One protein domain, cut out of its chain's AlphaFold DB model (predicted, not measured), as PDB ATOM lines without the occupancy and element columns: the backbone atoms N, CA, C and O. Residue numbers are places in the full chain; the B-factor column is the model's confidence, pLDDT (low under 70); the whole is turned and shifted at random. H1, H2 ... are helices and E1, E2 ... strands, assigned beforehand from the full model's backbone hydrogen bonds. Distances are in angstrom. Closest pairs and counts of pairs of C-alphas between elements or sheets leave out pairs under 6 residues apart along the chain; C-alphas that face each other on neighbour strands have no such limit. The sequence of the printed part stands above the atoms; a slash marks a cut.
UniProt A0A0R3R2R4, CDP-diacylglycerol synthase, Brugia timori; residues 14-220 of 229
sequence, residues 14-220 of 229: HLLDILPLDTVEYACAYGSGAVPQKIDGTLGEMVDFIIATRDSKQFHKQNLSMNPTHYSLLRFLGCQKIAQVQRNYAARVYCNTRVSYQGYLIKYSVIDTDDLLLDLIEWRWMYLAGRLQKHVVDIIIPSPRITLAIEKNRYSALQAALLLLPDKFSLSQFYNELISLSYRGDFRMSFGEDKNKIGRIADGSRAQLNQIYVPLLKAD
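What this domain is: This is residues 14 to 220 of the 229 residues of the protein "CDP-diacylglycerol synthase" of Brugia timori (UniProt A0A0R3R2R4). Two lobes are joined by the long helix H5: one is a strongly twisted five-stranded sheet with H1 on one face, H2 packed on H1, and H3 on the opposite face; in the other, H6 and H9 pack on the far part of H5, and H8 packs on H6. Residues 36 to 41 and 190 to 196 stick out. The printed part has 207 residues, with nine named helices and five named strands in the order E1 E2 H1 H2 E3 E4 H3 H4 E5 H5 H6 H7 H8 H9. The sheet's order is E3 E4 E2 E1 E5, mixed, and the class is mixed, helices and strands. The whole is compact, with a radius of gyration of the C-alphas of 17.8 A and spans of 56 by 41 by 36 A.

How they stand to each other: Look first at E1, residues 24 to 30, and E2, residues 47 to 53, an antiparallel hairpin with N 28 and O 50 at 3.0 A, within hydrogen-bond range. H1, residues 56 to 66, is on the sheet. It touches H2, residues 73 to 88, their closest C-alphas being those of Lys 61 and Cys 79, 5.2 A apart; this helical hairpin has a shallow tilt of 17 degrees. H2 only grazes the sheet with residues 82 to 87. Next find the hairpin of E3, residues 94 to 101, and E4, residues 104 to 112, with N 96 and O 108 at 2.9 A. E4 is parallel to E2, with N 49 and O 107 at 2.8 A. H3, residues 113 to 122, stands up from the sheet at 67 degrees, on the opposite face from H1. H4, residues 128 to 132, touches H3, the closest C-alphas being those of Leu 120 and Ala 129, 4.7 A apart. E5, residues 137 to 140, is antiparallel to E1, with N 29 and O 137 at 2.8 A. E4, H3, H4 and E5 make a split strand-helix-strand unit, two strands running the same way with E2 and E1 between them; its crossover is right-handed. The hub H5, residues 144 to 164, touches H3 with residues 146 to 153 alone, the closest C-alphas being those of Leu 120 and Asn 153, 5.4 A apart. It also touches H4, H6, residues 171 to 181, and H9, residues 206 to 219. H7, residues 187 to 190, touches no helix; H8, residues 197 to 204, touches H6, the closest C-alphas being those of Tyr 175 and Ala 202, 5.7 A apart. Every O i to N i+4 pair is within hydrogen-bond range in H1, H3, H4, H5, H6 and H8, against 7 of 12 in H2 and 8 of 10 in H9; H7 is too short for such a pair.

Where its parts are: Find C-alpha 24 at (19.646, -20.875, 18.777), where E1 begins. E4 measures 25.5 A from first to last C-alpha. From C-alpha 144 at (11.726, -27.081, 8.161), H5 runs 30.4 A. H9 measures 19.2 A and ends at C-alpha 219, (7.870, -47.179, 2.330).

The domain as a whole: The two C-alphas farthest apart are those of Phe 76 and Lys 168, 56.5 A. The printed part has no cut, and E1 to E2 is a long link of 16 residues. In this model, pLDDT is under 70 at residues 32 to 44 and 185 to 195.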
ATOM      1  N   HIS A  14      13.418 -25.946  30.493       89.38
ATOM      2  CA  HIS A  14      13.912 -25.142  31.617       89.38
ATOM      3  C   HIS A  14      15.422 -25.315  31.878       89.38
ATOM      4  O   HIS A  14      16.080 -24.397  32.356       89.38
ATOM      5  N   LEU A  15      16.015 -26.463  31.520       91.06
ATOM      6  CA  LEU A  15      17.456 -26.705  31.666       91.06
ATOM      7  C   LEU A  15      18.312 -25.876  30.698       91.06
ATOM      8  O   LEU A  15      19.517 -25.750  30.912       91.06
ATOM      9  N   LEU A  16      17.710 -25.307  29.651       93.44
ATOM     10  CA  LEU A  16      18.379 -24.404  28.719       93.44
ATOM     11  C   LEU A  16      18.262 -22.927  29.120       93.44
ATOM     12  O   LEU A  16      18.932 -22.106  28.501       93.44
ATOM     13  N   ASP A  17      17.506 -22.587  30.170       93.44
ATOM     14  CA  ASP A  17      17.301 -21.195  30.610       93.44
ATOM     15  C   ASP A  17      18.599 -20.514  31.083       93.44
ATOM     16  O   ASP A  17      18.693 -19.288  31.108       93.44
ATOM     17  N   ILE A  18      19.635 -21.293  31.424       94.56
ATOM     18  CA  ILE A  18      20.975 -20.754  31.715       94.56
ATOM     19  C   ILE A  18      21.715 -20.263  30.482       94.56
ATOM     20  O   ILE A  18      22.713 -19.566  30.628       94.56
ATOM     21  N   LEU A  19      21.316 -20.664  29.279       96.31
ATOM     22  CA  LEU A  19      22.074 -20.405  28.061       96.31
ATOM     23  C   LEU A  19      21.493 -19.210  27.300       96.31
ATOM     24  O   LEU A  19      20.292 -18.959  27.352       96.31
ATOM     25  N   PRO A  20      22.318 -18.480  26.531       96.44
ATOM     26  CA  PRO A  20      21.797 -17.481  25.610       96.44
ATOM     27  C   PRO A  20      21.106 -18.168  24.427       96.44
ATOM     28  O   PRO A  20      21.755 -18.831  23.616       96.44
ATOM     29  N   LEU A  21      19.790 -18.001  24.318       95.88
ATOM     30  CA  LEU A  21      18.987 -18.662  23.283       95.88
ATOM     31  C   LEU A  21      18.736 -17.794  22.042       95.88
ATOM     32  O   LEU A  21      18.255 -18.313  21.042       95.88
ATOM     33  N   ASP A  22      19.126 -16.515  22.052       96.06
ATOM     34  CA  ASP A  22      18.834 -15.545  20.978       96.06
ATOM     35  C   ASP A  22      19.250 -16.020  19.580       96.06
ATOM     36  O   ASP A  22      18.636 -15.657  18.575       96.06
ATOM     37  N   THR A  23      20.338 -16.790  19.509       96.31
ATOM     38  CA  THR A  23      20.936 -17.286  18.262       96.31
ATOM     39  C   THR A  23      20.593 -18.743  17.954       96.31
ATOM     40  O   THR A  23      20.925 -19.223  16.872       96.31
ATOM     41  N   VAL A  24      19.933 -19.442  18.879       97.38
ATOM     42  CA  VAL A  24      19.646 -20.875  18.777       97.38
ATOM     43  C   VAL A  24      18.448 -21.103  17.862       97.38
ATOM     44  O   VAL A  24      17.393 -20.505  18.047       97.38
ATOM     45  N   GLU A  25      18.616 -21.977  16.875       96.88
ATOM     46  CA  GLU A  25      17.576 -22.323  15.896       96.88
ATOM     47  C   GLU A  25      17.017 -23.731  16.106       96.88
ATOM     48  O   GLU A  25      15.909 -24.028  15.670       96.88
ATOM     49  N   TYR A  26      17.781 -24.604  16.762       97.88
ATOM     50  CA  TYR A  26      17.365 -25.958  17.100       97.88
ATOM     51  C   TYR A  26      18.124 -26.440  18.332       97.88
ATOM     52  O   TYR A  26      19.320 -26.179  18.484       97.88
ATOM     53  N   ALA A  27      17.438 -27.169  19.207       97.50
ATOM     54  CA  ALA A  27      18.069 -27.841  20.326       97.50
ATOM     55  C   ALA A  27      17.351 -29.148  20.632       97.50
ATOM     56  O   ALA A  27      16.124 -29.187  20.693       97.50
ATOM     57  N   CYS A  28      18.119 -30.198  20.894       96.00
ATOM     58  CA  CYS A  28      17.578 -31.481  21.312       96.00
ATOM     59  C   CYS A  28      18.400 -32.094  22.439       96.00
ATOM     60  O   CYS A  28      19.600 -31.840  22.572       96.00
ATOM     61  N   ALA A  29      17.730 -32.896  23.257       94.12
ATOM     62  CA  ALA A  29      18.319 -33.667  24.334       94.12
ATOM     63  C   ALA A  29      18.415 -35.140  23.938       94.12
ATOM     64  O   ALA A  29      17.576 -35.677  23.207       94.12
ATOM     65  N   TYR A  30      19.433 -35.818  24.451       89.06
ATOM     66  CA  TYR A  30      19.635 -37.230  24.193       89.06
ATOM     67  C   TYR A  30      20.319 -37.954  25.354       89.06
ATOM     68  O   TYR A  30      20.879 -37.340  26.256       89.06
ATOM     69  N   GLY A  31      20.315 -39.289  25.294       78.62
ATOM     70  CA  GLY A  31      20.942 -40.135  26.313       78.62
ATOM     71  C   GLY A  31      19.954 -40.565  27.393       78.62
ATOM     72  O   GLY A  31      18.769 -40.235  27.325       78.62
ATOM     73  N   SER A  32      20.434 -41.338  28.364       68.44
ATOM     74  CA  SER A  32      19.595 -41.914  29.423       68.44
ATOM     75  C   SER A  32      18.938 -40.835  30.292       68.44
ATOM     76  O   SER A  32      17.773 -40.974  30.658       68.44
ATOM     77  N   GLY A  33      19.622 -39.699  30.469       66.00
ATOM     78  CA  GLY A  33      19.103 -38.519  31.149       66.00
ATOM     79  C   GLY A  33      18.152 -37.642  30.327       66.00
ATOM     80  O   GLY A  33      17.670 -36.660  30.865       66.00
ATOM     81  N   ALA A  34      17.860 -37.913  29.049       64.31
ATOM     82  CA  ALA A  34      16.963 -37.048  28.265       64.31
ATOM     83  C   ALA A  34      15.474 -37.328  28.516       64.31
ATOM     84  O   ALA A  34      14.671 -36.399  28.579       64.31
ATOM     85  N   VAL A  35      15.108 -38.594  28.720       63.34
ATOM     86  CA  VAL A  35      13.729 -38.999  29.028       63.34
ATOM     87  C   VAL A  35      13.567 -39.074  30.552       63.34
ATOM     88  O   VAL A  35      14.479 -39.552  31.228       63.34
ATOM     89  N   PRO A  36      12.465 -38.589  31.150       55.78
ATOM     90  CA  PRO A  36      12.213 -38.784  32.576       55.78
ATOM     91  C   PRO A  36      12.050 -40.284  32.867       55.78
ATOM     92  O   PRO A  36      11.038 -40.881  32.505       55.78
ATOM     93  N   GLN A  37      13.042 -40.919  33.494       50.81
ATOM     94  CA  GLN A  37      12.859 -42.274  34.011       50.81
ATOM     95  C   GLN A  37      12.031 -42.189  35.300       50.81
ATOM     96  O   GLN A  37      12.379 -41.458  36.224       50.81
ATOM     97  N   LYS A  38      10.909 -42.919  35.358       39.88
ATOM     98  CA  LYS A  38      10.085 -43.090  36.568       39.88
ATOM     99  C   LYS A  38      10.763 -44.057  37.548       39.88
ATOM    100  O   LYS A  38      10.192 -45.095  37.852       39.88
ATOM    101  N   ILE A  39      11.980 -43.781  37.998       39.91
ATOM    102  CA  ILE A  39      12.598 -44.503  39.119       39.91
ATOM    103  C   ILE A  39      13.429 -43.485  39.893       39.91
ATOM    104  O   ILE A  39      14.079 -42.642  39.280       39.91
ATOM    105  N   ASP A  40      13.312 -43.541  41.221       37.69
ATOM    106  CA  ASP A  40      13.942 -42.677  42.220       37.69
ATOM    107  C   ASP A  40      15.243 -42.022  41.765       37.69
ATOM    108  O   ASP A  40      16.146 -42.685  41.254       37.69
ATOM    109  N   GLY A  41      15.316 -40.707  41.989       41.53
ATOM    110  CA  GLY A  41      16.386 -39.827  41.548       41.53
ATOM    111  C   GLY A  41      17.777 -40.377  41.835       41.53
ATOM    112  O   GLY A  41      18.387 -40.087  42.864       41.53
ATOM    113  N   THR A  42      18.330 -41.081  40.853       41.94
ATOM    114  CA  THR A  42      19.769 -41.219  40.717       41.94
ATOM    115  C   THR A  42      20.291 -39.849  40.306       41.94
ATOM    116  O   THR A  42      20.379 -39.489  39.133       41.94
ATOM    117  N   LEU A  43      20.592 -39.046  41.326       44.25
ATOM    118  CA  LEU A  43      21.516 -37.921  41.267       44.25
ATOM    119  C   LEU A  43      22.799 -38.400  40.564       44.25
ATOM    120  O   LEU A  43      23.688 -38.951  41.207       44.25
ATOM    121  N   GLY A  44      22.885 -38.269  39.237       54.91
ATOM    122  CA  GLY A  44      24.079 -38.715  38.518       54.91
ATOM    123  C   GLY A  44      24.000 -38.792  36.998       54.91
ATOM    124  O   GLY A  44      25.037 -38.629  36.354       54.91
ATOM    125  N   GLU A  45      22.829 -39.011  36.392       72.75
ATOM    126  CA  GLU A  45      22.770 -39.116  34.930       72.75
ATOM    127  C   GLU A  45      22.809 -37.742  34.253       72.75
ATOM    128  O   GLU A  45      21.970 -36.870  34.486       72.75
ATOM    129  N   MET A  46      23.823 -37.550  33.410       84.81
ATOM    130  CA  MET A  46      24.041 -36.305  32.687       84.81
ATOM    131  C   MET A  46      23.068 -36.192  31.511       84.81
ATOM    132  O   MET A  46      22.929 -37.125  30.721       84.81
ATOM    133  N   VAL A  47      22.426 -35.034  31.373       90.00
ATOM    134  CA  VAL A  47      21.602 -34.716  30.204       90.00
ATOM    135  C   VAL A  47      22.501 -34.125  29.127       90.00
ATOM    136  O   VAL A  47      23.128 -33.084  29.343       90.00
ATOM    137  N   ASP A  48      22.575 -34.783  27.972       92.69
ATOM    138  CA  ASP A  48      23.340 -34.301  26.828       92.69
ATOM    139  C   ASP A  48      22.441 -33.516  25.863       92.69
ATOM    140  O   ASP A  48      21.440 -34.037  25.376       92.69
ATOM    141  N   PHE A  49      22.838 -32.290  25.533       95.88
ATOM    142  CA  PHE A  49      22.169 -31.435  24.557       95.88
ATOM    143  C   PHE A  49      23.029 -31.204  23.312       95.88
ATOM    144  O   PHE A  49      24.256 -31.062  23.388       95.88
ATOM    145  N   ILE A  50      22.360 -31.102  22.167       97.31
ATOM    146  CA  ILE A  50      22.878 -30.510  20.931       97.31
ATOM    147  C   ILE A  50      22.178 -29.169  20.757       97.31
ATOM    148  O   ILE A  50      20.962 -29.095  20.900       97.31
ATOM    149  N   ILE A  51      22.945 -28.127  20.460       97.94
ATOM    150  CA  ILE A  51      22.474 -26.761  20.254       97.94
ATOM    151  C   ILE A  51      23.004 -26.295  18.901       97.94
ATOM    152  O   ILE A  51      24.208 -26.089  18.740       97.94
ATOM    153  N   ALA A  52      22.100 -26.132  17.941       97.94
ATOM    154  CA  ALA A  52      22.394 -25.527  16.653       97.94
ATOM    155  C   ALA A  52      22.094 -24.029  16.721       97.94
ATOM    156  O   ALA A  52      20.992 -23.614  17.095       97.94
ATOM    157  N   THR A  53      23.086 -23.215  16.383       97.06
ATOM    158  CA  THR A  53      22.993 -21.757  16.409       97.06
ATOM    159  C   THR A  53      23.375 -21.178  15.057       97.06
ATOM    160  O   THR A  53      24.295 -21.660  14.405       97.06
ATOM    161  N   ARG A  54      22.701 -20.101  14.646       96.81
ATOM    162  CA  ARG A  54      23.071 -19.359  13.431       96.81
ATOM    163  C   ARG A  54      24.372 -18.564  13.577       96.81
ATOM    164  O   ARG A  54      24.930 -18.123  12.579       96.81
ATOM    165  N   ASP A  55      24.827 -18.330  14.811       95.25
ATOM    166  CA  ASP A  55      26.077 -17.622  15.093       95.25
ATOM    167  C   ASP A  55      26.711 -18.124  16.400       95.25
ATOM    168  O   ASP A  55      26.495 -17.576  17.489       95.25
ATOM    169  N   SER A  56      27.551 -19.156  16.289       93.94
ATOM    170  CA  SER A  56      28.318 -19.700  17.417       93.94
ATOM    171  C   SER A  56      29.233 -18.672  18.085       93.94
ATOM    172  O   SER A  56      29.434 -18.719  19.301       93.94
ATOM    173  N   LYS A  57      29.769 -17.695  17.343       93.12
ATOM    174  CA  LYS A  57      30.636 -16.653  17.913       93.12
ATOM    175  C   LYS A  57      29.838 -15.740  18.838       93.12
ATOM    176  O   LYS A  57      30.305 -15.441  19.941       93.12
ATOM    177  N   GLN A  58      28.653 -15.311  18.410       95.12
ATOM    178  CA  GLN A  58      27.746 -14.515  19.232       95.12
ATOM    179  C   GLN A  58      27.222 -15.327  20.423       95.12
ATOM    180  O   GLN A  58      27.266 -14.824  21.548       95.12
ATOM    181  N   PHE A  59      26.841 -16.594  20.212       96.12
ATOM    182  CA  PHE A  59      26.460 -17.509  21.293       96.12
ATOM    183  C   PHE A  59      27.557 -17.591  22.363       96.12
ATOM    184  O   PHE A  59      27.309 -17.348  23.544       96.12
ATOM    185  N   HIS A  60      28.805 -17.868  21.968       95.00
ATOM    186  CA  HIS A  60      29.919 -17.974  22.910       95.00
ATOM    187  C   HIS A  60      30.246 -16.648  23.593       95.00
ATOM    188  O   HIS A  60      30.601 -16.651  24.771       95.00
ATOM    189  N   LYS A  61      30.106 -15.515  22.895       94.44
ATOM    190  CA  LYS A  61      30.284 -14.182  23.486       94.44
ATOM    191  C   LYS A  61      29.289 -13.940  24.624       94.44
ATOM    192  O   LYS A  61      29.709 -13.558  25.713       94.44
ATOM    193  N   GLN A  62      28.001 -14.186  24.389       96.00
ATOM    194  CA  GLN A  62      26.962 -14.025  25.409       96.00
ATOM    195  C   GLN A  62      27.139 -15.046  26.538       96.00
ATOM    196  O   GLN A  62      27.138 -14.687  27.712       96.00
ATOM    197  N   ASN A  63      27.403 -16.307  26.194       96.25
ATOM    198  CA  ASN A  63      27.504 -17.376  27.179       96.25
ATOM    199  C   ASN A  63      28.759 -17.251  28.060       96.25
ATOM    200  O   ASN A  63      28.730 -17.665  29.207       96.25
ATOM    201  N   LEU A  64      29.859 -16.665  27.571       93.81
ATOM    202  CA  LEU A  64      31.011 -16.318  28.420       93.81
ATOM    203  C   LEU A  64      30.691 -15.188  29.401       93.81
ATOM    204  O   LEU A  64      31.254 -15.168  30.489       93.81
ATOM    205  N   SER A  65      29.811 -14.257  29.021       94.19
ATOM    206  CA  SER A  65      29.362 -13.181  29.908       94.19
ATOM    207  C   SER A  65      28.409 -13.695  30.987       94.19
ATOM    208  O   SER A  65      28.498 -13.258  32.128       94.19
ATOM    209  N   MET A  66      27.500 -14.604  30.624       94.94
ATOM    210  CA  MET A  66      26.512 -15.183  31.541       94.94
ATOM    211  C   MET A  66      27.123 -16.291  32.409       94.94
ATOM    212  O   MET A  66      26.908 -16.327  33.614       94.94
ATOM    213  N   ASN A  67      27.920 -17.172  31.798       94.69
ATOM    214  CA  ASN A  67      28.385 -18.425  32.391       94.69
ATOM    215  C   ASN A  67      29.881 -18.696  32.119       94.69
ATOM    216  O   ASN A  67      30.248 -19.710  31.508       94.69
ATOM    217  N   PRO A  68      30.800 -17.832  32.586       92.56
ATOM    218  CA  PRO A  68      32.237 -18.005  32.351       92.56
ATOM    219  C   PRO A  68      32.803 -19.309  32.942       92.56
ATOM    220  O   PRO A  68      33.854 -19.784  32.513       92.56
ATOM    221  N   THR A  69      32.133 -19.897  33.936       91.94
ATOM    222  CA  THR A  69      32.535 -21.143  34.604       91.94
ATOM    223  C   THR A  69      32.194 -22.406  33.817       91.94
ATOM    224  O   THR A  69      32.774 -23.447  34.109       91.94
ATOM    225  N   HIS A  70      31.318 -22.334  32.806       92.75
ATOM    226  CA  HIS A  70      31.033 -23.486  31.938       92.75
ATOM    227  C   HIS A  70      32.225 -23.834  31.042       92.75
ATOM    228  O   HIS A  70      32.408 -24.986  30.654       92.75
ATOM    229  N   TYR A  71      33.039 -22.829  30.721       88.88
ATOM    230  CA  TYR A  71      34.222 -22.970  29.891       88.88
ATOM    231  C   TYR A  71      35.433 -23.330  30.749       88.88
ATOM    232  O   TYR A  71      35.624 -22.817  31.855       88.88
ATOM    233  N   SER A  72      36.301 -24.171  30.189       83.44
ATOM    234  CA  SER A  72      37.616 -24.466  30.755       83.44
ATOM    235  C   SER A  72      38.532 -23.228  30.721       83.44
ATOM    236  O   SER A  72      38.101 -22.101  30.461       83.44
ATOM    237  N   LEU A  73      39.839 -23.425  30.920       80.06
ATOM    238  CA  LEU A  73      40.846 -22.360  30.809       80.06
ATOM    239  C   LEU A  73      40.796 -21.602  29.464       80.06
ATOM    240  O   LEU A  73      41.258 -20.465  29.392       80.06
ATOM    241  N   LEU A  74      40.171 -22.172  28.424       77.75
ATOM    242  CA  LEU A  74      39.909 -21.493  27.149       77.75
ATOM    243  C   LEU A  74      39.104 -20.192  27.294       77.75
ATOM    244  O   LEU A  74      39.212 -19.324  26.430       77.75
ATOM    245  N   ARG A  75      38.359 -19.996  28.390       77.56
ATOM    246  CA  ARG A  75      37.646 -18.735  28.657       77.56
ATOM    247  C   ARG A  75      38.561 -17.509  28.657       77.56
ATOM    248  O   ARG A  75      38.157 -16.450  28.190       77.56
ATOM    249  N   PHE A  76      39.804 -17.660  29.123       76.94
ATOM    250  CA  PHE A  76      40.777 -16.565  29.210       76.94
ATOM    251  C   PHE A  76      41.300 -16.122  27.837       76.94
ATOM    252  O   PHE A  76      41.911 -15.067  27.713       76.94
ATOM    253  N   LEU A  77      41.041 -16.915  26.796       78.94
ATOM    254  CA  LEU A  77      41.430 -16.635  25.419       78.94
ATOM    255  C   LEU A  77      40.336 -15.897  24.623       78.94
ATOM    256  O   LEU A  77      40.592 -15.465  23.497       78.94
ATOM    257  N   GLY A  78      39.142 -15.733  25.204       79.62
ATOM    258  CA  GLY A  78      38.010 -15.018  24.614       79.62
ATOM    259  C   GLY A  78      37.205 -15.816  23.577       79.62
ATOM    260  O   GLY A  78      37.618 -16.866  23.082       79.62
ATOM    261  N   CYS A  79      36.027 -15.288  23.213       77.06
ATOM    262  CA  CYS A  79      35.068 -15.966  22.327       77.06
ATOM    263  C   CYS A  79      35.604 -16.228  20.913       77.06
ATOM    264  O   CYS A  79      35.241 -17.228  20.302       77.06
ATOM    265  N   GLN A  80      36.481 -15.363  20.391       78.62
ATOM    266  CA  GLN A  80      37.041 -15.515  19.045       78.62
ATOM    267  C   GLN A  80      37.875 -16.791  18.925       78.62
ATOM    268  O   GLN A  80      37.684 -17.554  17.981       78.62
ATOM    269  N   LYS A  81      38.750 -17.058  19.904       81.19
ATOM    270  CA  LYS A  81      39.558 -18.282  19.928       81.19
ATOM    271  C   LYS A  81      38.700 -19.519  20.172       81.19
ATOM    272  O   LYS A  81      38.949 -20.537  19.542       81.19
ATOM    273  N   ILE A  82      37.666 -19.434  21.010       81.12
ATOM    274  CA  ILE A  82      36.720 -20.544  21.216       81.12
ATOM    275  C   ILE A  82      35.988 -20.894  19.914       81.12
ATOM    276  O   ILE A  82      36.016 -22.049  19.505       81.12
ATOM    277  N   ALA A  83      35.420 -19.906  19.216       75.62
ATOM    278  CA  ALA A  83      34.759 -20.127  17.929       75.62
ATOM    279  C   ALA A  83      35.737 -20.641  16.857       75.62
ATOM    280  O   ALA A  83      35.387 -21.488  16.040       75.62
ATOM    281  N   GLN A  84      36.990 -20.178  16.873       81.00
ATOM    282  CA  GLN A  84      38.034 -20.693  15.988       81.00
ATOM    283  C   GLN A  84      38.388 -22.154  16.306       81.00
ATOM    284  O   GLN A  84      38.558 -22.948  15.384       81.00
ATOM    285  N   VAL A  85      38.483 -22.527  17.586       78.81
ATOM    286  CA  VAL A  85      38.709 -23.917  18.010       78.81
ATOM    287  C   VAL A  85      37.535 -24.793  17.599       78.81
ATOM    288  O   VAL A  85      37.770 -25.846  17.016       78.81
ATOM    289  N   GLN A  86      36.298 -24.339  17.831       85.75
ATOM    290  CA  GLN A  86      35.100 -25.026  17.358       85.75
ATOM    291  C   GLN A  86      35.205 -25.287  15.860       85.75
ATOM    292  O   GLN A  86      35.128 -26.426  15.428       85.75
ATOM    293  N   ARG A  87      35.453 -24.246  15.064       78.75
ATOM    294  CA  ARG A  87      35.525 -24.375  13.610       78.75
ATOM    295  C   ARG A  87      36.700 -25.239  13.154       78.75
ATOM    296  O   ARG A  87      36.587 -25.949  12.177       78.75
ATOM    297  N   ASN A  88      37.832 -25.267  13.832       79.62
ATOM    298  CA  ASN A  88      38.982 -26.001  13.294       79.62
ATOM    299  C   ASN A  88      39.087 -27.454  13.777       79.62
ATOM    300  O   ASN A  88      39.882 -28.207  13.220       79.62
ATOM    301  N   TYR A  89      38.299 -27.866  14.773       78.25
ATOM    302  CA  TYR A  89      38.456 -29.160  15.440       78.25
ATOM    303  C   TYR A  89      37.110 -29.814  15.782       78.25
ATOM    304  O   TYR A  89      36.048 -29.246  15.548       78.25
ATOM    305  N   ALA A  90      37.163 -31.041  16.317       79.94
ATOM    306  CA  ALA A  90      36.024 -31.747  16.920       79.94
ATOM    307  C   ALA A  90      34.736 -31.741  16.070       79.94
ATOM    308  O   ALA A  90      33.643 -31.550  16.595       79.94
ATOM    309  N   ALA A  91      34.875 -31.927  14.750       83.88
ATOM    310  CA  ALA A  91      33.752 -31.934  13.811       83.88
ATOM    311  C   ALA A  91      32.862 -30.675  13.889       83.88
ATOM    312  O   ALA A  91      31.647 -30.775  13.779       83.88
ATOM    313  N   ARG A  92      33.462 -29.491  14.098       90.50
ATOM    314  CA  ARG A  92      32.748 -28.205  14.222       90.50
ATOM    315  C   ARG A  92      31.899 -28.058  15.490       90.50
ATOM    316  O   ARG A  92      31.115 -27.117  15.593       90.50
ATOM    317  N   VAL A  93      32.079 -28.941  16.474       92.81
ATOM    318  CA  VAL A  93      31.290 -28.967  17.709       92.81
ATOM    319  C   VAL A  93      32.118 -28.518  18.907       92.81
ATOM    320  O   VAL A  93      33.163 -29.094  19.209       92.81
ATOM    321  N   TYR A  94      31.616 -27.535  19.658       93.62
ATOM    322  CA  TYR A  94      32.196 -27.140  20.941       93.62
ATOM    323  C   TYR A  94      31.358 -27.662  22.102       93.62
ATOM    324  O   TYR A  94      30.173 -27.358  22.213       93.62
ATOM    325  N   CYS A  95      31.973 -28.423  23.005       93.06
ATOM    326  CA  CYS A  95      31.264 -29.072  24.101       93.06
ATOM    327  C   CYS A  95      31.636 -28.473  25.461       93.06
ATOM    328  O   CYS A  95      32.813 -28.425  25.819       93.06
ATOM    329  N   ASN A  96      30.627 -28.085  26.242       93.31
ATOM    330  CA  ASN A  96      30.768 -27.835  27.676       93.31
ATOM    331  C   ASN A  96      30.151 -29.010  28.437       93.31
ATOM    332  O   ASN A  96      29.057 -29.467  28.106       93.31
ATOM    333  N   THR A  97      30.850 -29.518  29.447       89.88
ATOM    334  CA  THR A  97      30.465 -30.730  30.181       89.88
ATOM    335  C   THR A  97      30.457 -30.481  31.683       89.88
ATOM    336  O   THR A  97      31.142 -29.579  32.161       89.88
ATOM    337  N   ARG A  98      29.710 -31.311  32.421       87.81
ATOM    338  CA  ARG A  98      29.590 -31.268  33.885       87.81
ATOM    339  C   ARG A  98      29.102 -29.920  34.427       87.81
ATOM    340  O   ARG A  98      29.540 -29.469  35.481       87.81
ATOM    341  N   VAL A  99      28.178 -29.289  33.712       91.00
ATOM    342  CA  VAL A  99      27.520 -28.059  34.156       91.00
ATOM    343  C   VAL A  99      26.406 -28.425  35.128       91.00
ATOM    344  O   VAL A  99      25.506 -29.174  34.772       91.00
ATOM    345  N   SER A 100      26.474 -27.928  36.362       91.12
ATOM    346  CA  SER A 100      25.438 -28.166  37.369       91.12
ATOM    347  C   SER A 100      24.389 -27.059  37.314       91.12
ATOM    348  O   SER A 100      24.721 -25.899  37.555       91.12
ATOM    349  N   TYR A 101      23.131 -27.407  37.048       91.12
ATOM    350  CA  TYR A 101      22.023 -26.453  37.044       91.12
ATOM    351  C   TYR A 101      20.722 -27.099  37.516       91.12
ATOM    352  O   TYR A 101      20.359 -28.175  37.052       91.12
ATOM    353  N   GLN A 102      20.031 -26.447  38.458       88.06
ATOM    354  CA  GLN A 102      18.757 -26.913  39.032       88.06
ATOM    355  C   GLN A 102      18.773 -28.385  39.496       88.06
ATOM    356  O   GLN A 102      17.798 -29.111  39.344       88.06
ATOM    357  N   GLY A 103      19.898 -28.840  40.059       84.25
ATOM    358  CA  GLY A 103      20.066 -30.224  40.522       84.25
ATOM    359  C   GLY A 103      20.394 -31.242  39.422       84.25
ATOM    360  O   GLY A 103      20.584 -32.414  39.730       84.25
ATOM    361  N   TYR A 104      20.515 -30.809  38.164       86.25
ATOM    362  CA  TYR A 104      20.907 -31.647  37.034       86.25
ATOM    363  C   TYR A 104      22.359 -31.416  36.637       86.25
ATOM    364  O   TYR A 104      22.866 -30.292  36.664       86.25
ATOM    365  N   LEU A 105      23.006 -32.492  36.194       90.38
ATOM    366  CA  LEU A 105      24.275 -32.420  35.491       90.38
ATOM    367  C   LEU A 105      24.001 -32.339  33.989       90.38
ATOM    368  O   LEU A 105      23.326 -33.195  33.421       90.38
ATOM    369  N   ILE A 106      24.531 -31.312  33.342       92.50
ATOM    370  CA  ILE A 106      24.280 -31.003  31.941       92.50
ATOM    371  C   ILE A 106      25.593 -31.036  31.164       92.50
ATOM    372  O   ILE A 106      26.638 -30.542  31.605       92.50
ATOM    373  N   LYS A 107      25.522 -31.589  29.957       93.88
ATOM    374  CA  LYS A 107      26.500 -31.389  28.895       93.88
ATOM    375  C   LYS A 107      25.779 -30.809  27.693       93.88
ATOM    376  O   LYS A 107      24.743 -31.318  27.296       93.88
ATOM    377  N   TYR A 108      26.324 -29.762  27.091       95.69
ATOM    378  CA  TYR A 108      25.747 -29.176  25.888       95.69
ATOM    379  C   TYR A 108      26.820 -28.931  24.838       95.69
ATOM    380  O   TYR A 108      27.946 -28.519  25.132       95.69
ATOM    381  N   SER A 109      26.456 -29.235  23.601       95.94
ATOM    382  CA  SER A 109      27.337 -29.196  22.442       95.94
ATOM    383  C   SER A 109      26.800 -28.176  21.450       95.94
ATOM    384  O   SER A 109      25.651 -28.282  21.038       95.94
ATOM    385  N   VAL A 110      27.615 -27.189  21.100       97.00
ATOM    386  CA  VAL A 110      27.258 -26.066  20.230       97.00
ATOM    387  C   VAL A 110      27.831 -26.306  18.839       97.00
ATOM    388  O   VAL A 110      28.999 -26.681  18.719       97.00
ATOM    389  N   ILE A 111      27.021 -26.088  17.807       97.44
ATOM    390  CA  ILE A 111      27.406 -26.177  16.395       97.44
ATOM    391  C   ILE A 111      26.752 -25.037  15.598       97.44
ATOM    392  O   ILE A 111      25.644 -24.611  15.931       97.44
ATOM    393  N   ASP A 112      27.430 -24.534  14.561       97.62
ATOM    394  CA  ASP A 112      26.808 -23.617  13.596       97.62
ATOM    395  C   ASP A 112      25.744 -24.386  12.775       97.62
ATOM    396  O   ASP A 112      25.990 -25.512  12.340       97.62
ATOM    397  N   THR A 113      24.559 -23.810  12.544       97.88
ATOM    398  CA  THR A 113      23.455 -24.507  11.847       97.88
ATOM    399  C   THR A 113      23.868 -25.024  10.467       97.88
ATOM    400  O   THR A 113      23.512 -26.142  10.099       97.88
ATOM    401  N   ASP A 114      24.647 -24.255   9.704       97.12
ATOM    402  CA  ASP A 114      25.105 -24.694   8.382       97.12
ATOM    403  C   ASP A 114      26.077 -25.884   8.464       97.12
ATOM    404  O   ASP A 114      25.993 -26.786   7.632       97.12
ATOM    405  N   ASP A 115      26.924 -25.951   9.498       97.50
ATOM    406  CA  ASP A 115      27.801 -27.106   9.739       97.50
ATOM    407  C   ASP A 115      26.980 -28.348  10.142       97.50
ATOM    408  O   ASP A 115      27.277 -29.457   9.696       97.50
ATOM    409  N   LEU A 116      25.908 -28.180  10.930       98.00
ATOM    410  CA  LEU A 116      24.985 -29.275  11.254       98.00
ATOM    411  C   LEU A 116      24.318 -29.835   9.995       98.00
ATOM    412  O   LEU A 116      24.244 -31.049   9.818       98.00
ATOM    413  N   LEU A 117      23.822 -28.957   9.126       98.19
ATOM    414  CA  LEU A 117      23.171 -29.358   7.882       98.19
ATOM    415  C   LEU A 117      24.144 -30.058   6.936       98.19
ATOM    416  O   LEU A 117      23.780 -31.066   6.334       98.19
ATOM    417  N   LEU A 118      25.379 -29.561   6.849       97.25
ATOM    418  CA  LEU A 118      26.440 -30.199   6.080       97.25
ATOM    419  C   LEU A 118      26.733 -31.611   6.604       97.25
ATOM    420  O   LEU A 118      26.827 -32.550   5.816       97.25
ATOM    421  N   ASP A 119      26.815 -31.792   7.926       96.94
ATOM    422  CA  ASP A 119      27.018 -33.119   8.511       96.94
ATOM    423  C   ASP A 119      25.827 -34.048   8.233       96.94
ATOM    424  O   ASP A 119      26.021 -35.196   7.851       96.94
ATOM    425  N   LEU A 120      24.589 -33.558   8.371       97.75
ATOM    426  CA  LEU A 120      23.369 -34.344   8.151       97.75
ATOM    427  C   LEU A 120      23.187 -34.799   6.697       97.75
ATOM    428  O   LEU A 120      22.702 -35.906   6.471       97.75
ATOM    429  N   ILE A 121      23.530 -33.947   5.730       96.75
ATOM    430  CA  ILE A 121      23.266 -34.191   4.305       96.75
ATOM    431  C   ILE A 121      24.440 -34.903   3.632       96.75
ATOM    432  O   ILE A 121      24.220 -35.790   2.813       96.75
ATOM    433  N   GLU A 122      25.675 -34.525   3.966       95.81
ATOM    434  CA  GLU A 122      26.875 -35.021   3.281       95.81
ATOM    435  C   GLU A 122      27.698 -35.999   4.127       95.81
ATOM    436  O   GLU A 122      28.728 -36.483   3.661       95.81
ATOM    437  N   TRP A 123      27.294 -36.269   5.375       94.88
ATOM    438  CA  TRP A 123      28.074 -37.065   6.337       94.88
ATOM    439  C   TRP A 123      29.527 -36.592   6.443       94.88
ATOM    440  O   TRP A 123      30.456 -37.388   6.583       94.88
ATOM    441  N   ARG A 124      29.727 -35.266   6.378       93.75
ATOM    442  CA  ARG A 124      31.051 -34.636   6.307       93.75
ATOM    443  C   ARG A 124      31.974 -35.079   7.439       93.75
ATOM    444  O   ARG A 124      33.171 -35.258   7.213       93.75
ATOM    445  N   TRP A 125      31.426 -35.224   8.642       91.00
ATOM    446  CA  TRP A 125      32.132 -35.747   9.809       91.00
ATOM    447  C   TRP A 125      31.465 -36.991  10.398       91.00
ATOM    448  O   TRP A 125      32.104 -37.692  11.180       91.00
ATOM    449  N   MET A 126      30.198 -37.252  10.055       90.31
ATOM    450  CA  MET A 126      29.374 -38.345  10.583       90.31
ATOM    451  C   MET A 126      29.252 -38.311  12.119       90.31
ATOM    452  O   MET A 126      28.933 -39.309  12.763       90.31
ATOM    453  N   TYR A 127      29.485 -37.146  12.734       90.25
ATOM    454  CA  TYR A 127      29.568 -37.016  14.187       90.25
ATOM    455  C   TYR A 127      28.197 -36.734  14.803       90.25
ATOM    456  O   TYR A 127      27.687 -37.531  15.597       90.25
ATOM    457  N   LEU A 128      27.560 -35.626  14.413       94.31
ATOM    458  CA  LEU A 128      26.190 -35.331  14.830       94.31
ATOM    459  C   LEU A 128      25.180 -36.035  13.929       94.31
ATOM    460  O   LEU A 128      24.138 -36.458  14.428       94.31
ATOM    461  N   ALA A 129      25.509 -36.257  12.654       95.50
ATOM    462  CA  ALA A 129      24.680 -37.062  11.761       95.50
ATOM    463  C   ALA A 129      24.453 -38.473  12.313       95.50
ATOM    464  O   ALA A 129      23.303 -38.891  12.472       95.50
ATOM    465  N   GLY A 130      25.521 -39.152  12.746       93.62
ATOM    466  CA  GLY A 130      25.416 -40.438  13.432       93.62
ATOM    467  C   GLY A 130      24.590 -40.360  14.720       93.62
ATOM    468  O   GLY A 130      23.852 -41.286  15.067       93.62
ATOM    469  N   ARG A 131      24.640 -39.241  15.458       93.31
ATOM    470  CA  ARG A 131      23.800 -39.077  16.654       93.31
ATOM    471  C   ARG A 131      22.316 -38.934  16.317       93.31
ATOM    472  O   ARG A 131      21.509 -39.542  17.021       93.31
ATOM    473  N   LEU A 132      21.990 -38.173  15.271       95.75
ATOM    474  CA  LEU A 132      20.631 -37.800  14.850       95.75
ATOM    475  C   LEU A 132      19.934 -38.846  13.959       95.75
ATOM    476  O   LEU A 132      18.737 -38.738  13.692       95.75
ATOM    477  N   GLN A 133      20.648 -39.907  13.573       95.50
ATOM    478  CA  GLN A 133      20.043 -41.155  13.086       95.50
ATOM    479  C   GLN A 133      19.240 -41.857  14.193       95.50
ATOM    480  O   GLN A 133      18.219 -42.487  13.944       95.50
ATOM    481  N   LYS A 134      19.660 -41.698  15.452       92.56
ATOM    482  CA  LYS A 134      18.949 -42.229  16.621       92.56
ATOM    483  C   LYS A 134      17.899 -41.236  17.116       92.56
ATOM    484  O   LYS A 134      17.908 -40.054  16.774       92.56
ATOM    485  N   HIS A 135      17.012 -41.725  17.974       91.19
ATOM    486  CA  HIS A 135      16.016 -40.885  18.626       91.19
ATOM    487  C   HIS A 135      16.658 -39.824  19.535       91.19
ATOM    488  O   HIS A 135      17.650 -40.086  20.229       91.19
ATOM    489  N   VAL A 136      16.051 -38.639  19.513       92.81
ATOM    490  CA  VAL A 136      16.347 -37.469  20.345       92.81
ATOM    491  C   VAL A 136      15.025 -36.828  20.762       92.81
ATOM    492  O   VAL A 136      14.010 -37.026  20.097       92.81
ATOM    493  N   VAL A 137      15.052 -36.072  21.856       92.25
ATOM    494  CA  VAL A 137      13.911 -35.286  22.329       92.25
ATOM    495  C   VAL A 137      14.134 -33.844  21.904       92.25
ATOM    496  O   VAL A 137      15.097 -33.220  22.353       92.25
ATOM    497  N   ASP A 138      13.274 -33.315  21.044       93.88
ATOM    498  CA  ASP A 138      13.360 -31.917  20.631       93.88
ATOM    499  C   ASP A 138      12.970 -31.003  21.801       93.88
ATOM    500  O   ASP A 138      11.955 -31.198  22.466       93.88
ATOM    501  N   ILE A 139      13.822 -30.019  22.083       94.81
ATOM    502  CA  ILE A 139      13.656 -29.042  23.170       94.81
ATOM    503  C   ILE A 139      13.294 -27.674  22.595       94.81
ATOM    504  O   ILE A 139      12.448 -26.954  23.126       94.81
ATOM    505  N   ILE A 140      13.945 -27.324  21.486       95.19
ATOM    506  CA  ILE A 140      13.577 -26.219  20.608       95.19
ATOM    507  C   ILE A 140      13.269 -26.854  19.258       95.19
ATOM    508  O   ILE A 140      14.109 -27.573  18.722       95.19
ATOM    509  N   ILE A 141      12.062 -26.605  18.749       94.06
ATOM    510  CA  ILE A 141      11.538 -27.232  17.531       94.06
ATOM    511  C   ILE A 141      12.449 -26.888  16.340       94.06
ATOM    512  O   ILE A 141      12.788 -25.715  16.164       94.06
ATOM    513  N   PRO A 142      12.854 -27.875  15.520       94.88
ATOM    514  CA  PRO A 142      13.679 -27.625  14.347       94.88
ATOM    515  C   PRO A 142      12.922 -26.823  13.285       94.88
ATOM    516  O   PRO A 142      11.723 -26.999  13.066       94.88
ATOM    517  N   SER A 143      13.646 -25.972  12.558       94.69
ATOM    518  CA  SER A 143      13.111 -25.349  11.345       94.69
ATOM    519  C   SER A 143      12.858 -26.400  10.249       94.69
ATOM    520  O   SER A 143      13.526 -27.438  10.242       94.69
ATOM    521  N   PRO A 144      11.989 -26.132   9.251       96.88
ATOM    522  CA  PRO A 144      11.726 -27.081   8.161       96.88
ATOM    523  C   PRO A 144      12.990 -27.553   7.428       96.88
ATOM    524  O   PRO A 144      13.085 -28.710   7.024       96.88
ATOM    525  N   ARG A 145      13.995 -26.670   7.302       97.06
ATOM    526  CA  ARG A 145      15.302 -26.993   6.707       97.06
ATOM    527  C   ARG A 145      16.043 -28.062   7.516       97.06
ATOM    528  O   ARG A 145      16.620 -28.969   6.923       97.06
ATOM    529  N   ILE A 146      16.021 -27.964   8.846       97.75
ATOM    530  CA  ILE A 146      16.663 -28.930   9.750       97.75
ATOM    531  C   ILE A 146      15.859 -30.232   9.793       97.75
ATOM    532  O   ILE A 146      16.456 -31.300   9.680       97.75
ATOM    533  N   THR A 147      14.527 -30.159   9.876       97.62
ATOM    534  CA  THR A 147      13.646 -31.338   9.843       97.62
ATOM    535  C   THR A 147      13.910 -32.186   8.603       97.62
ATOM    536  O   THR A 147      14.229 -33.368   8.721       97.62
ATOM    537  N   LEU A 148      13.906 -31.562   7.420       97.94
ATOM    538  CA  LEU A 148      14.176 -32.252   6.159       97.94
ATOM    539  C   LEU A 148      15.582 -32.872   6.122       97.94
ATOM    540  O   LEU A 148      15.770 -33.963   5.587       97.94
ATOM    541  N   ALA A 149      16.586 -32.193   6.683       98.38
ATOM    542  CA  ALA A 149      17.944 -32.726   6.757       98.38
ATOM    543  C   ALA A 149      18.038 -33.947   7.691       98.38
ATOM    544  O   ALA A 149      18.710 -34.920   7.355       98.38
ATOM    545  N   ILE A 150      17.334 -33.940   8.830       98.25
ATOM    546  CA  ILE A 150      17.257 -35.089   9.746       98.25
ATOM    547  C   ILE A 150      16.555 -36.276   9.072       98.25
ATOM    548  O   ILE A 150      17.030 -37.407   9.183       98.25
ATOM    549  N   GLU A 151      15.460 -36.038   8.349       97.25
ATOM    550  CA  GLU A 151      14.744 -37.074   7.594       97.25
ATOM    551  C   GLU A 151      15.627 -37.696   6.508       97.25
ATOM    552  O   GLU A 151      15.774 -38.919   6.458       97.25
ATOM    553  N   LYS A 152      16.295 -36.863   5.698       97.88
ATOM    554  CA  LYS A 152      17.252 -37.325   4.682       97.88
ATOM    555  C   LYS A 152      18.407 -38.111   5.288       97.88
ATOM    556  O   LYS A 152      18.779 -39.149   4.745       97.88
ATOM    557  N   ASN A 153      18.951 -37.663   6.420       98.25
ATOM    558  CA  ASN A 153      20.003 -38.380   7.139       98.25
ATOM    559  C   ASN A 153      19.526 -39.773   7.587       98.25
ATOM    560  O   ASN A 153      20.227 -40.765   7.392       98.25
ATOM    561  N   ARG A 154      18.315 -39.873   8.153       97.81
ATOM    562  CA  ARG A 154      17.732 -41.153   8.587       97.81
ATOM    563  C   ARG A 154      17.477 -42.093   7.415       97.81
ATOM    564  O   ARG A 154      17.830 -43.265   7.516       97.81
ATOM    565  N   TYR A 155      16.929 -41.588   6.313       97.44
ATOM    566  CA  TYR A 155      16.729 -42.386   5.105       97.44
ATOM    567  C   TYR A 155      18.063 -42.861   4.510       97.44
ATOM    568  O   TYR A 155      18.221 -44.041   4.219       97.44
ATOM    569  N   SER A 156      19.069 -41.984   4.443       97.50
ATOM    570  CA  SER A 156      20.418 -42.346   3.979       97.50
ATOM    571  C   SER A 156      21.059 -43.421   4.862       97.50
ATOM    572  O   SER A 156      21.695 -44.342   4.359       97.50
ATOM    573  N   ALA A 157      20.854 -43.353   6.182       97.12
ATOM    574  CA  ALA A 157      21.345 -44.366   7.111       97.12
ATOM    575  C   ALA A 157      20.635 -45.714   6.934       97.12
ATOM    576  O   ALA A 157      21.285 -46.753   7.014       97.12
ATOM    577  N   LEU A 158      19.327 -45.702   6.656       97.19
ATOM    578  CA  LEU A 158      18.587 -46.909   6.288       97.19
ATOM    579  C   LEU A 158      19.176 -47.533   5.020       97.19
ATOM    580  O   LEU A 158      19.544 -48.702   5.063       97.19
ATOM    581  N   GLN A 159      19.346 -46.758   3.944       97.38
ATOM    582  CA  GLN A 159      19.908 -47.253   2.679       97.38
ATOM    583  C   GLN A 159      21.313 -47.831   2.865       97.38
ATOM    584  O   GLN A 159      21.604 -48.941   2.426       97.38
ATOM    585  N   ALA A 160      22.179 -47.116   3.583       96.56
ATOM    586  CA  ALA A 160      23.527 -47.588   3.871       96.56
ATOM    587  C   ALA A 160      23.529 -48.891   4.683       96.56
ATOM    588  O   ALA A 160      24.330 -49.777   4.400       96.56
ATOM    589  N   ALA A 161      22.635 -49.034   5.667       96.38
ATOM    590  CA  ALA A 161      22.511 -50.273   6.430       96.38
ATOM    591  C   ALA A 161      22.023 -51.435   5.550       96.38
ATOM    592  O   ALA A 161      22.584 -52.523   5.635       96.38
ATOM    593  N   LEU A 162      21.035 -51.208   4.675       96.31
ATOM    594  CA  LEU A 162      20.541 -52.223   3.737       96.31
ATOM    595  C   LEU A 162      21.637 -52.707   2.780       96.31
ATOM    596  O   LEU A 162      21.792 -53.909   2.603       96.31
ATOM    597  N   LEU A 163      22.451 -51.793   2.240       96.31
ATOM    598  CA  LEU A 163      23.577 -52.129   1.357       96.31
ATOM    599  C   LEU A 163      24.643 -53.016   2.023       96.31
ATOM    600  O   LEU A 163      25.403 -53.691   1.330       96.31
ATOM    601  N   LEU A 164      24.740 -52.980   3.352       95.62
ATOM    602  CA  LEU A 164      25.728 -53.732   4.128       95.62
ATOM    603  C   LEU A 164      25.187 -55.063   4.665       95.62
ATOM    604  O   LEU A 164      25.968 -55.892   5.136       95.62
ATOM    605  N   LEU A 165      23.871 -55.262   4.618       95.94
ATOM    606  CA  LEU A 165      23.207 -56.472   5.085       95.94
ATOM    607  C   LEU A 165      23.099 -57.514   3.958       95.94
ATOM    608  O   LEU A 165      23.141 -57.174   2.778       95.94
ATOM    609  N   PRO A 166      22.964 -58.807   4.306       95.88
ATOM    610  CA  PRO A 166      22.618 -59.844   3.334       95.88
ATOM    611  C   PRO A 166      21.200 -59.646   2.769       95.88
ATOM    612  O   PRO A 166      20.426 -58.837   3.268       95.88
ATOM    613  N   ASP A 167      20.825 -60.457   1.779       93.62
ATOM    614  CA  ASP A 167      19.485 -60.475   1.166       93.62
ATOM    615  C   ASP A 167      18.346 -60.721   2.173       93.62
ATOM    616  O   ASP A 167      17.221 -60.258   1.986       93.62
ATOM    617  N   LYS A 168      18.629 -61.459   3.253       95.00
ATOM    618  CA  LYS A 168      17.685 -61.752   4.337       95.00
ATOM    619  C   LYS A 168      18.300 -61.446   5.690       95.00
ATOM    620  O   LYS A 168      19.306 -62.032   6.082       95.00
ATOM    621  N   PHE A 169      17.630 -60.593   6.453       95.31
ATOM    622  CA  PHE A 169      18.056 -60.204   7.791       95.31
ATOM    623  C   PHE A 169      16.854 -59.983   8.711       95.31
ATOM    624  O   PHE A 169      15.727 -59.741   8.288       95.31
ATOM    625  N   SER A 170      17.110 -60.067  10.011       94.62
ATOM    626  CA  SER A 170      16.157 -59.709  11.057       94.62
ATOM    627  C   SER A 170      16.222 -58.217  11.380       94.62
ATOM    628  O   SER A 170      17.252 -57.563  11.213       94.62
ATOM    629  N   LEU A 171      15.155 -57.685  11.975       93.25
ATOM    630  CA  LEU A 171      15.127 -56.292  12.428       93.25
ATOM    631  C   LEU A 171      16.215 -55.977  13.478       93.25
ATOM    632  O   LEU A 171      16.718 -54.862  13.543       93.25
ATOM    633  N   SER A 172      16.614 -56.967  14.290       92.62
ATOM    634  CA  SER A 172      17.736 -56.812  15.229       92.62
ATOM    635  C   SER A 172      19.072 -56.649  14.492       92.62
ATOM    636  O   SER A 172      19.841 -55.748  14.822       92.62
ATOM    637  N   GLN A 173      19.322 -57.452  13.450       94.31
ATOM    638  CA  GLN A 173      20.507 -57.288  12.597       94.31
ATOM    639  C   GLN A 173      20.511 -55.920  11.910       94.31
ATOM    640  O   GLN A 173      21.543 -55.256  11.916       94.31
ATOM    641  N   PHE A 174      19.354 -55.464  11.419       95.44
ATOM    642  CA  PHE A 174      19.217 -54.128  10.843       95.44
ATOM    643  C   PHE A 174      19.602 -53.021  11.831       95.44
ATOM    644  O   PHE A 174      20.421 -52.168  11.500       95.44
ATOM    645  N   TYR A 175      19.081 -53.039  13.062       94.50
ATOM    646  CA  TYR A 175      19.419 -52.008  14.051       94.50
ATOM    647  C   TYR A 175      20.868 -52.050  14.516       94.50
ATOM    648  O   TYR A 175      21.463 -50.993  14.729       94.50
ATOM    649  N   ASN A 176      21.451 -53.242  14.635       92.44
ATOM    650  CA  ASN A 176      22.873 -53.375  14.926       92.44
ATOM    651  C   ASN A 176      23.720 -52.742  13.820       92.44
ATOM    652  O   ASN A 176      24.618 -51.957  14.122       92.44
ATOM    653  N   GLU A 177      23.404 -53.032  12.556       94.31
ATOM    654  CA  GLU A 177      24.125 -52.477  11.411       94.31
ATOM    655  C   GLU A 177      23.958 -50.955  11.327       94.31
ATOM    656  O   GLU A 177      24.948 -50.224  11.308       94.31
ATOM    657  N   LEU A 178      22.718 -50.467  11.417       94.31
ATOM    658  CA  LEU A 178      22.379 -49.045  11.429       94.31
ATOM    659  C   LEU A 178      23.138 -48.277  12.522       94.31
ATOM    660  O   LEU A 178      23.729 -47.231  12.257       94.31
ATOM    661  N   ILE A 179      23.145 -48.779  13.760       91.12
ATOM    662  CA  ILE A 179      23.874 -48.129  14.856       91.12
ATOM    663  C   ILE A 179      25.377 -48.185  14.602       91.12
ATOM    664  O   ILE A 179      26.066 -47.207  14.902       91.12
ATOM    665  N   SER A 180      25.882 -49.285  14.031       90.44
ATOM    666  CA  SER A 180      27.301 -49.437  13.712       90.44
ATOM    667  C   SER A 180      27.813 -48.340  12.778       90.44
ATOM    668  O   SER A 180      28.961 -47.930  12.934       90.44
ATOM    669  N   LEU A 181      26.973 -47.790  11.890       90.44
ATOM    670  CA  LEU A 181      27.349 -46.695  10.986       90.44
ATOM    671  C   LEU A 181      27.945 -45.497  11.734       90.44
ATOM    672  O   LEU A 181      28.928 -44.920  11.284       90.44
ATOM    673  N   SER A 182      27.409 -45.163  12.913       83.25
ATOM    674  CA  SER A 182      27.914 -44.057  13.746       83.25
ATOM    675  C   SER A 182      29.252 -44.348  14.440       83.25
ATOM    676  O   SER A 182      29.807 -43.468  15.091       83.25
ATOM    677  N   TYR A 183      29.718 -45.595  14.389       79.75
ATOM    678  CA  TYR A 183      30.903 -46.091  15.094       79.75
ATOM    679  C   TYR A 183      31.977 -46.622  14.135       79.75
ATOM    680  O   TYR A 183      33.131 -46.790  14.531       79.75
ATOM    681  N   ARG A 184      31.626 -46.867  12.866       75.12
ATOM    682  CA  ARG A 184      32.561 -47.231  11.798       75.12
ATOM    683  C   ARG A 184      33.509 -46.054  11.551       75.12
ATOM    684  O   ARG A 184      33.095 -44.995  11.100       75.12
ATOM    685  N   GLY A 185      34.786 -46.239  11.885       59.88
ATOM    686  CA  GLY A 185      35.807 -45.186  11.806       59.88
ATOM    687  C   GLY A 185      35.977 -44.353  13.083       59.88
ATOM    688  O   GLY A 185      36.869 -43.507  13.132       59.88
ATOM    689  N   ASP A 186      35.203 -44.613  14.144       64.12
ATOM    690  CA  ASP A 186      35.470 -44.033  15.462       64.12
ATOM    691  C   ASP A 186      36.653 -44.765  16.112       64.12
ATOM    692  O   ASP A 186      36.536 -45.898  16.590       64.12
ATOM    693  N   PHE A 187      37.821 -44.121  16.143       50.50
ATOM    694  CA  PHE A 187      39.034 -44.688  16.738       50.50
ATOM    695  C   PHE A 187      38.850 -45.085  18.215       50.50
ATOM    696  O   PHE A 187      39.544 -45.982  18.695       50.50
ATOM    697  N   ARG A 188      37.889 -44.477  18.932       52.75
ATOM    698  CA  ARG A 188      37.564 -44.815  20.330       52.75
ATOM    699  C   ARG A 188      36.975 -46.222  20.459       52.75
ATOM    700  O   ARG A 188      37.211 -46.883  21.459       52.75
ATOM    701  N   MET A 189      36.301 -46.717  19.419       45.97
ATOM    702  CA  MET A 189      35.820 -48.103  19.355       45.97
ATOM    703  C   MET A 189      36.940 -49.102  19.031       45.97
ATOM    704  O   MET A 189      36.827 -50.279  19.362       45.97
ATOM    705  N   SER A 190      38.039 -48.646  18.417       50.31
ATOM    706  CA  SER A 190      39.233 -49.475  18.174       50.31
ATOM    707  C   SER A 190      40.131 -49.589  19.413       50.31
ATOM    708  O   SER A 190      40.843 -50.578  19.565       50.31
ATOM    709  N   PHE A 191      40.074 -48.608  20.323       40.75
ATOM    710  CA  PHE A 191      40.838 -48.574  21.571       40.75
ATOM    711  C   PHE A 191      39.927 -48.706  22.802       40.75
ATOM    712  O   PHE A 191      39.543 -47.725  23.429       40.75
ATOM    713  N   GLY A 192      39.641 -49.953  23.185       47.09
ATOM    714  CA  GLY A 192      39.228 -50.290  24.554       47.09
ATOM    715  C   GLY A 192      37.753 -50.099  24.916       47.09
ATOM    716  O   GLY A 192      37.411 -50.281  26.082       47.09
ATOM    717  N   GLU A 193      36.873 -49.767  23.966       50.81
ATOM    718  CA  GLU A 193      35.432 -49.666  24.234       50.81
ATOM    719  C   GLU A 193      34.702 -51.017  24.049       50.81
ATOM    720  O   GLU A 193      35.092 -51.867  23.248       50.81
ATOM    721  N   ASP A 194      33.651 -51.242  24.845       61.72
ATOM    722  CA  ASP A 194      32.899 -52.500  24.917       61.72
ATOM    723  C   ASP A 194      32.288 -52.886  23.556       61.72
ATOM    724  O   ASP A 194      31.389 -52.211  23.050       61.72
ATOM    725  N   LYS A 195      32.732 -54.017  22.989       61.22
ATOM    726  CA  LYS A 195      32.242 -54.562  21.708       61.22
ATOM    727  C   LYS A 195      30.724 -54.793  21.695       61.22
ATOM    728  O   LYS A 195      30.110 -54.742  20.635       61.22
ATOM    729  N   ASN A 196      30.102 -54.973  22.863       73.00
ATOM    730  CA  ASN A 196      28.659 -55.170  23.007       73.00
ATOM    731  C   ASN A 196      27.873 -53.854  23.122       73.00
ATOM    732  O   ASN A 196      26.649 -53.869  23.260       73.00
ATOM    733  N   LYS A 197      28.537 -52.691  23.091       79.69
ATOM    734  CA  LYS A 197      27.884 -51.377  23.192       79.69
ATOM    735  C   LYS A 197      26.845 -51.159  22.093       79.69
ATOM    736  O   LYS A 197      25.767 -50.662  22.397       79.69
ATOM    737  N   ILE A 198      27.136 -51.572  20.857       82.06
ATOM    738  CA  ILE A 198      26.204 -51.447  19.723       82.06
ATOM    739  C   ILE A 198      24.919 -52.230  20.001       82.06
ATOM    740  O   ILE A 198      23.846 -51.633  19.989       82.06
ATOM    741  N   GLY A 199      25.040 -53.518  20.347       79.69
ATOM    742  CA  GLY A 199      23.893 -54.370  20.674       79.69
ATOM    743  C   GLY A 199      23.068 -53.821  21.836       79.69
ATOM    744  O   GLY A 199      21.856 -53.684  21.725       79.69
ATOM    745  N   ARG A 200      23.722 -53.369  22.915       82.69
ATOM    746  CA  ARG A 200      23.018 -52.753  24.055       82.69
ATOM    747  C   ARG A 200      22.259 -51.483  23.681       82.69
ATOM    748  O   ARG A 200      21.160 -51.274  24.183       82.69
ATOM    749  N   ILE A 201      22.828 -50.629  22.826       82.06
ATOM    750  CA  ILE A 201      22.131 -49.427  22.348       82.06
ATOM    751  C   ILE A 201      20.952 -49.833  21.461       82.06
ATOM    752  O   ILE A 201      19.867 -49.278  21.625       82.06
ATOM    753  N   ALA A 202      21.142 -50.793  20.554       82.88
ATOM    754  CA  ALA A 202      20.094 -51.273  19.655       82.88
ATOM    755  C   ALA A 202      18.908 -51.846  20.431       82.88
ATOM    756  O   ALA A 202      17.770 -51.435  20.212       82.88
ATOM    757  N   ASP A 203      19.181 -52.723  21.392       84.50
ATOM    758  CA  ASP A 203      18.151 -53.360  22.204       84.50
ATOM    759  C   ASP A 203      17.487 -52.358  23.155       84.50
ATOM    760  O   ASP A 203      16.259 -52.284  23.223       84.50
ATOM    761  N   GLY A 204      18.280 -51.516  23.826       84.25
ATOM    762  CA  GLY A 204      17.780 -50.509  24.766       84.25
ATOM    763  C   GLY A 204      16.972 -49.379  24.117       84.25
ATOM    764  O   GLY A 204      16.187 -48.727  24.801       84.25
ATOM    765  N   SER A 205      17.135 -49.148  22.809       85.75
ATOM    766  CA  SER A 205      16.404 -48.118  22.050       85.75
ATOM    767  C   SER A 205      15.466 -48.677  20.979       85.75
ATOM    768  O   SER A 205      14.978 -47.936  20.123       85.75
ATOM    769  N   ARG A 206      15.172 -49.982  21.025       89.31
ATOM    770  CA  ARG A 206      14.402 -50.681  19.988       89.31
ATOM    771  C   ARG A 206      13.033 -50.052  19.728       89.31
ATOM    772  O   ARG A 206      12.645 -49.904  18.577       89.31
ATOM    773  N   ALA A 207      12.309 -49.651  20.773       91.12
ATOM    774  CA  ALA A 207      10.989 -49.037  20.619       91.12
ATOM    775  C   ALA A 207      11.056 -47.713  19.838       91.12
ATOM    776  O   ALA A 207      10.246 -47.474  18.946       91.12
ATOM    777  N   GLN A 208      12.051 -46.876  20.130       91.31
ATOM    778  CA  GLN A 208      12.249 -45.602  19.446       91.31
ATOM    779  C   GLN A 208      12.789 -45.804  18.023       91.31
ATOM    780  O   GLN A 208      12.387 -45.096  17.101       91.31
ATOM    781  N   LEU A 209      13.663 -46.792  17.816       93.25
ATOM    782  CA  LEU A 209      14.132 -47.166  16.481       93.25
ATOM    783  C   LEU A 209      12.991 -47.705  15.613       93.25
ATOM    784  O   LEU A 209      12.918 -47.350  14.439       93.25
ATOM    785  N   ASN A 210      12.065 -48.482  16.181       94.31
ATOM    786  CA  ASN A 210      10.867 -48.932  15.475       94.31
ATOM    787  C   ASN A 210      10.035 -47.743  14.981       94.31
ATOM    788  O   ASN A 210       9.643 -47.721  13.818       94.31
ATOM    789  N   GLN A 211       9.804 -46.741  15.837       94.12
ATOM    790  CA  GLN A 211       9.033 -45.544  15.477       94.12
ATOM    791  C   GLN A 211       9.647 -44.773  14.306       94.12
ATOM    792  O   GLN A 211       8.914 -44.226  13.489       94.12
ATOM    793  N   ILE A 212      10.978 -44.744  14.211       95.38
ATOM    794  CA  ILE A 212      11.685 -44.041  13.137       95.38
ATOM    795  C   ILE A 212      11.746 -44.894  11.867       95.38
ATOM    796  O   ILE A 212      11.406 -44.423  10.787       95.38
ATOM    797  N   TYR A 213      12.197 -46.143  11.979       97.00
ATOM    798  CA  TYR A 213      12.672 -46.909  10.827       97.00
ATOM    799  C   TYR A 213      11.671 -47.923  10.281       97.00
ATOM    800  O   TYR A 213      11.764 -48.255   9.107       97.00
ATOM    801  N   VAL A 214      10.696 -48.401  11.062       95.19
ATOM    802  CA  VAL A 214       9.669 -49.308  10.513       95.19
ATOM    803  C   VAL A 214       8.818 -48.620   9.438       95.19
ATOM    804  O   VAL A 214       8.593 -49.248   8.405       95.19
ATOM    805  N   PRO A 215       8.362 -47.360   9.606       95.62
ATOM    806  CA  PRO A 215       7.665 -46.652   8.534       95.62
ATOM    807  C   PRO A 215       8.530 -46.478   7.284       95.62
ATOM    808  O   PRO A 215       8.033 -46.676   6.182       95.62
ATOM    809  N   LEU A 216       9.823 -46.174   7.453       96.31
ATOM    810  CA  LEU A 216      10.748 -46.004   6.330       96.31
ATOM    811  C   LEU A 216      10.996 -47.324   5.589       96.31
ATOM    812  O   LEU A 216      10.931 -47.340   4.370       96.31
ATOM    813  N   LEU A 217      11.194 -48.434   6.308       95.31
ATOM    814  CA  LEU A 217      11.335 -49.769   5.713       95.31
ATOM    815  C   LEU A 217      10.070 -50.211   4.966       95.31
ATOM    816  O   LEU A 217      10.169 -50.910   3.972       95.31
ATOM    817  N   LYS A 218       8.879 -49.826   5.445       94.06
ATOM    818  CA  LYS A 218       7.603 -50.124   4.770       94.06
ATOM    819  C   LYS A 218       7.372 -49.280   3.518       94.06
ATOM    820  O   LYS A 218       6.590 -49.688   2.668       94.06
ATOM    821  N   ALA A 219       7.967 -48.091   3.462       94.56
ATOM    822  CA  ALA A 219       7.870 -47.179   2.330       94.56
ATOM    823  C   ALA A 219       8.948 -47.437   1.267       94.56
ATOM    824  O   ALA A 219       8.887 -46.847   0.193       94.56
ATOM    825  N   ASP A 220       9.935 -48.275   1.576       93.94
ATOM    826  CA  ASP A 220      11.005 -48.644   0.664       93.94
ATOM    827  C   ASP A 220      10.523 -49.697  -0.343       93.94
ATOM    828  O   ASP A 220       9.974 -50.728   0.048       93.94
TER     829      ASP A 220